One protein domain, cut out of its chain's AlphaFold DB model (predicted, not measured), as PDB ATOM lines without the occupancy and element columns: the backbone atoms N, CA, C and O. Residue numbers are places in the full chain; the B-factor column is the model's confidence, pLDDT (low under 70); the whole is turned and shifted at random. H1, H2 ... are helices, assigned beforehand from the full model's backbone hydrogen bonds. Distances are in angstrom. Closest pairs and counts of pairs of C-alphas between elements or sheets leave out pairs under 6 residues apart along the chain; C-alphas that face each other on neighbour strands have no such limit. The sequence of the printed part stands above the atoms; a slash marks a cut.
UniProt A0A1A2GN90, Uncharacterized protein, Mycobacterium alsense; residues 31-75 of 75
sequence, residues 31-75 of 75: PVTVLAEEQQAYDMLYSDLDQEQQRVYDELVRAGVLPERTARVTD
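AT A GLANCE: This is residues 31 to 75 of the 75 residues of an uncharacterized protein of Mycobacterium alsense (UniProt A0A1A2GN90). What is the main shape? H1, H2 and the tail of residues 63 to 75 make three sides of a loose, open frame: H1 is a long arm, H2 turns off beyond a tight link, and the tail folds back from H2's end. What is it made of? The printed part has 45 residues with two named helices, H1 then H2, and no named strand; the class is all helix. How spread is it? It is loose, with a radius of gyration of the C-alphas of 11.9 A, and spans 35 by 20 by 14 A.

HOW THE PARTS SIT: Do the helices meet? H1, residues 31 to 45, and H2, residues 51 to 62, are apart, with no C-alpha of the one within 8 A of the other. What stands free? Residues 31 to 38, which belong to H1, do. Are the backbones helical throughout? In H1 and H2 every O i to N i+4 pair is within hydrogen-bond range.

IN THESE COORDINATES: Where does H1 run? It begins at C-alpha 31, (38.347, 32.138, 10.929), and is 20.9 A long. Where does H2 run? It spans 16.6 A and ends at C-alpha 62, (21.851, 6.437, 8.675).

THE WHOLE: How large is it? The C-alphas farthest apart, those of Pro 31 and Glu 52, are 35.6 A apart, and the printed part has no cut. Where is confidence low? Residues 70 to 75 have pLDDT under 70.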
ATOM      1  N   PRO A  31      39.271  33.119  11.493       91.25
ATOM      2  CA  PRO A  31      38.347  32.138  10.929       91.25
ATOM      3  C   PRO A  31      38.729  30.691  11.260       91.25
ATOM      4  O   PRO A  31      37.855  29.825  11.268       91.25
ATOM      5  N   VAL A  32      40.009  30.408  11.529       94.19
ATOM      6  CA  VAL A  32      40.465  29.058  11.885       94.19
ATOM      7  C   VAL A  32      40.023  28.725  13.304       94.19
ATOM      8  O   VAL A  32      39.480  27.645  13.538       94.19
ATOM      9  N   THR A  33      40.196  29.669  14.231       94.44
ATOM     10  CA  THR A  33      39.737  29.510  15.615       94.44
ATOM     11  C   THR A  33      38.215  29.384  15.677       94.44
ATOM     12  O   THR A  33      37.721  28.433  16.277       94.44
ATOM     13  N   VAL A  34      37.465  30.243  14.975       92.75
ATOM     14  CA  VAL A  34      35.991  30.156  14.937       92.75
ATOM     15  C   VAL A  34      35.516  28.811  14.379       92.75
ATOM     16  O   VAL A  34      34.598  28.210  14.927       92.75
ATOM     17  N   LEU A  35      36.153  28.289  13.324       91.38
ATOM     18  CA  LEU A  35      35.787  26.980  12.773       91.38
ATOM     19  C   LEU A  35      36.063  25.835  13.760       91.38
ATOM     20  O   LEU A  35      35.263  24.904  13.868       91.38
ATOM     21  N   ALA A  36      37.180  25.899  14.488       90.81
ATOM     22  CA  ALA A  36      37.509  24.913  15.512       90.81
ATOM     23  C   ALA A  36      36.517  24.955  16.688       90.81
ATOM     24  O   ALA A  36      36.095  23.904  17.174       90.81
ATOM     25  N   GLU A  37      36.108  26.152  17.112       91.50
ATOM     26  CA  GLU A  37      35.106  26.352  18.163       91.50
ATOM     27  C   GLU A  37      33.723  25.839  17.745       91.50
ATOM     28  O   GLU A  37      33.074  25.132  18.516       91.50
ATOM     29  N   GLU A  38      33.292  26.112  16.512       90.31
ATOM     30  CA  GLU A  38      32.048  25.572  15.944       90.31
ATOM     31  C   GLU A  38      32.062  24.038  15.921       90.31
ATOM     32  O   GLU A  38      31.090  23.393  16.321       90.31
ATOM     33  N   GLN A  39      33.182  23.428  15.516       85.75
ATOM     34  CA  GLN A  39      33.327  21.973  15.525       85.75
ATOM     35  C   GLN A  39      33.248  21.410  16.952       85.75
ATOM     36  O   GLN A  39      32.560  20.415  17.190       85.75
ATOM     37  N   GLN A  40      33.887  22.075  17.917       87.69
ATOM     38  CA  GLN A  40      33.810  21.693  19.324       87.69
ATOM     39  C   GLN A  40      32.377  21.811  19.866       87.69
ATOM     40  O   GLN A  40      31.896  20.897  20.538       87.69
ATOM     41  N   ALA A  41      31.675  22.904  19.560       87.81
ATOM     42  CA  ALA A  41      30.287  23.112  19.959       87.81
ATOM     43  C   ALA A  41      29.362  22.042  19.358       87.81
ATOM     44  O   ALA A  41      28.477  21.523  20.041       87.81
ATOM     45  N   TYR A  42      29.605  21.654  18.105       81.94
ATOM     46  CA  TYR A  42      28.868  20.581  17.448       81.94
ATOM     47  C   TYR A  42      29.067  19.227  18.143       81.94
ATOM     48  O   TYR A  42      28.105  18.484  18.341       81.94
ATOM     49  N   ASP A  43      30.293  18.916  18.566       83.94
ATOM     50  CA  ASP A  43      30.582  17.691  19.315       83.94
ATOM     51  C   ASP A  43      29.922  17.661  20.697       83.94
ATOM     52  O   ASP A  43      29.543  16.584  21.168       83.94
ATOM     53  N   MET A  44      29.742  18.826  21.325       87.06
ATOM     54  CA  MET A  44      29.006  18.954  22.585       87.06
ATOM     55  C   MET A  44      27.495  18.766  22.411       87.06
ATOM     56  O   MET A  44      26.842  18.233  23.303       87.06
ATOM     57  N   LEU A  45      26.916  19.153  21.269       87.44
ATOM     58  CA  LEU A  45      25.462  19.086  21.048       87.44
ATOM     59  C   LEU A  45      24.887  17.664  21.209       87.44
ATOM     60  O   LEU A  45      23.717  17.500  21.552       87.44
ATOM     61  N   TYR A  46      25.721  16.646  20.988       86.56
ATOM     62  CA  TYR A  46      25.362  15.230  21.067       86.56
ATOM     63  C   TYR A  46      26.295  14.429  21.999       86.56
ATOM     64  O   TYR A  46      26.460  13.222  21.809       86.56
ATOM     65  N   SER A  47      26.961  15.071  22.973       85.69
ATOM     66  CA  SER A  47      27.924  14.393  23.862       85.69
ATOM     67  C   SER A  47      27.278  13.522  24.937       85.69
ATOM     68  O   SER A  47      27.865  12.511  25.312       85.69
ATOM     69  N   ASP A  48      26.074  13.875  25.390       91.44
ATOM     70  CA  ASP A  48      25.428  13.280  26.570       91.44
ATOM     71  C   ASP A  48      24.025  12.747  26.257       91.44
ATOM     72  O   ASP A  48      23.082  12.916  27.031       91.44
ATOM     73  N   LEU A  49      23.883  12.120  25.087       93.62
ATOM     74  CA  LEU A  49      22.622  11.514  24.681       93.62
ATOM     75  C   LEU A  49      22.279  10.318  25.571       93.62
ATOM     76  O   LEU A  49      23.099   9.425  25.802       93.62
ATOM     77  N   ASP A  50      21.030  10.263  26.022       96.31
ATOM     78  CA  ASP A  50      20.488   9.046  26.612       96.31
ATOM     79  C   ASP A  50      20.281   7.944  25.550       96.31
ATOM     80  O   ASP A  50      20.497   8.136  24.352       96.31
ATOM     81  N   GLN A  51      19.860   6.749  25.977       97.00
ATOM     82  CA  GLN A  51      19.698   5.609  25.064       97.00
ATOM     83  C   GLN A  51      18.666   5.847  23.954       97.00
ATOM     84  O   GLN A  51      18.845   5.359  22.836       97.00
ATOM     85  N   GLU A  52      17.575   6.555  24.245       97.31
ATOM     86  CA  GLU A  52      16.544   6.827  23.248       97.31
ATOM     87  C   GLU A  52      17.027   7.890  22.262       97.31
ATOM     88  O   GLU A  52      16.893   7.717  21.048       97.31
ATOM     89  N   GLN A  53      17.659   8.942  22.776       96.12
ATOM     90  CA  GLN A  53      18.248  10.005  21.974       96.12
ATOM     91  C   GLN A  53      19.373   9.484  21.075       96.12
ATOM     92  O   GLN A  53      19.411   9.827  19.894       96.12
ATOM     93  N   GLN A  54      20.237   8.602  21.584       95.50
ATOM     94  CA  GLN A  54      21.294   7.970  20.796       95.50
ATOM     95  C   GLN A  54      20.706   7.135  19.652       95.50
ATOM     96  O   GLN A  54      21.164   7.231  18.517       95.50
ATOM     97  N   ARG A  55      19.633   6.376  19.913       97.12
ATOM     98  CA  ARG A  55      18.945   5.595  18.874       97.12
ATOM     99  C   ARG A  55      18.396   6.488  17.758       97.12
ATOM    100  O   ARG A  55      18.500   6.123  16.588       97.12
ATOM    101  N   VAL A  56      17.802   7.631  18.111       96.69
ATOM    102  CA  VAL A  56      17.294   8.609  17.133       96.69
ATOM    103  C   VAL A  56      18.444   9.254  16.360       96.69
ATOM    104  O   VAL A  56      18.363   9.358  15.138       96.69
ATOM    105  N   TYR A  57      19.526   9.639  17.038       94.50
ATOM    106  CA  TYR A  57      20.723  10.174  16.391       94.50
ATOM    107  C   TYR A  57      21.276   9.194  15.343       94.50
ATOM    108  O   TYR A  57      21.451   9.572  14.185       94.50
ATOM    109  N   ASP A  58      21.443   7.919  15.703       95.25
ATOM    110  CA  ASP A  58      21.945   6.883  14.793       95.25
ATOM    111  C   ASP A  58      21.020   6.668  13.579       95.25
ATOM    112  O   ASP A  58      21.482   6.392  12.467       95.25
ATOM    113  N   GLU A  59      19.702   6.783  13.769       97.81
ATOM    114  CA  GLU A  59      18.718   6.701  12.686       97.81
ATOM    115  C   GLU A  59      18.842   7.885  11.720       97.81
ATOM    116  O   GLU A  59      18.869   7.686  10.502       97.81
ATOM    117  N   LEU A  60      18.979   9.100  12.251       95.75
ATOM    118  CA  LEU A  60      19.149  10.314  11.455       95.75
ATOM    119  C   LEU A  60      20.474  10.319  10.689       95.75
ATOM    120  O   LEU A  60      20.506  10.752   9.535       95.75
ATOM    121  N   VAL A  61      21.545   9.803  11.295       95.06
ATOM    122  CA  VAL A  61      22.835   9.605  10.625       95.06
ATOM    123  C   VAL A  61      22.697   8.612   9.476       95.06
ATOM    124  O   VAL A  61      23.063   8.919   8.342       95.06
ATOM    125  N   ARG A  62      22.079   7.449   9.719       96.56
ATOM    126  CA  ARG A  62      21.851   6.437   8.675       96.56
ATOM    127  C   ARG A  62      20.987   6.963   7.525       96.56
ATOM    128  O   ARG A  62      21.183   6.561   6.381       96.56
ATOM    129  N   ALA A  63      20.033   7.842   7.822       97.69
ATOM    130  CA  ALA A  63      19.185   8.491   6.828       97.69
ATOM    131  C   ALA A  63      19.890   9.634   6.065       97.69
ATOM    132  O   ALA A  63      19.308  10.173   5.125       97.69
ATOM    133  N   GLY A  64      21.110  10.020   6.458       95.06
ATOM    134  CA  GLY A  64      21.848  11.144   5.872       95.06
ATOM    135  C   GLY A  64      21.309  12.520   6.271       95.06
ATOM    136  O   GLY A  64      21.656  13.518   5.648       95.06
ATOM    137  N   VAL A  65      20.445  12.581   7.290       95.56
ATOM    138  CA  VAL A  65      19.913  13.838   7.835       95.56
ATOM    139  C   VAL A  65      20.951  14.505   8.730       95.56
ATOM    140  O   VAL A  65      21.110  15.724   8.683       95.56
ATOM    141  N   LEU A  66      21.658  13.705   9.533       91.50
ATOM    142  CA  LEU A  66      22.757  14.169  10.370       91.50
ATOM    143  C   LEU A  66      24.105  13.617   9.880       91.50
ATOM    144  O   LEU A  66      24.172  12.499   9.373       91.50
ATOM    145  N   PRO A  67      25.187  14.389  10.034       86.75
ATOM    146  CA  PRO A  67      26.543  13.950   9.738       86.75
ATOM    147  C   PRO A  67      27.100  13.028  10.835       86.75
ATOM    148  O   PRO A  67      26.791  13.180  12.020       86.75
ATOM    149  N   GLU A  68      27.982  12.106  10.440       86.00
ATOM    150  CA  GLU A  68      28.752  11.269  11.367       86.00
ATOM    151  C   GLU A  68      29.819  12.091  12.104       86.00
ATOM    152  O   GLU A  68      30.578  12.837  11.484       86.00
ATOM    153  N   ARG A  69      29.934  11.907  13.427       77.06
ATOM    154  CA  ARG A  69      30.937  12.610  14.252       77.06
ATOM    155  C   ARG A  69      32.381  12.221  13.916       77.06
ATOM    156  O   ARG A  69      33.249  13.083  13.879       77.06
ATOM    157  N   THR A  70      32.656  10.949  13.624       66.00
ATOM    158  CA  THR A  70      34.025  10.465  13.355       66.00
ATOM    159  C   THR A  70      34.523  10.724  11.936       66.00
ATOM    160  O   THR A  70      35.728  10.840  11.742       66.00
ATOM    161  N   ALA A  71      33.633  10.845  10.947       58.12
ATOM    162  CA  ALA A  71      34.022  11.072   9.550       58.12
ATOM    163  C   ALA A  71      34.524  12.504   9.278       58.12
ATOM    164  O   ALA A  71      35.148  12.754   8.251       58.12
ATOM    165  N   ARG A  72      34.252  13.448  10.189       57.16
ATOM    166  CA  ARG A  72      34.571  14.874  10.016       57.16
ATOM    167  C   ARG A  72      35.936  15.311  10.534       57.16
ATOM    168  O   ARG A  72      36.393  16.375  10.151       57.16
ATOM    169  N   VAL A  73      36.591  14.504  11.370       51.19
ATOM    170  CA  VAL A  73      37.938  14.798  11.903       51.19
ATOM    171  C   VAL A  73      39.040  14.501  10.866       51.19
ATOM    172  O   VAL A  73      40.204  14.819  11.083       51.19
ATOM    173  N   THR A  74      38.693  13.882   9.733       42.66
ATOM    174  CA  THR A  74      39.647  13.397   8.721       42.66
ATOM    175  C   THR A  74      39.729  14.226   7.433       42.66
ATOM    176  O   THR A  74      40.181  13.680   6.430       42.66
ATOM    177  N   ASP A  75      39.344  15.504   7.438       42.59
ATOM    178  CA  ASP A  75      39.550  16.419   6.295       42.59
ATOM    179  C   ASP A  75      40.332  17.676   6.710       42.59
ATOM    180  O   ASP A  75      39.992  18.254   7.770       42.59
TER     181      ASP A  75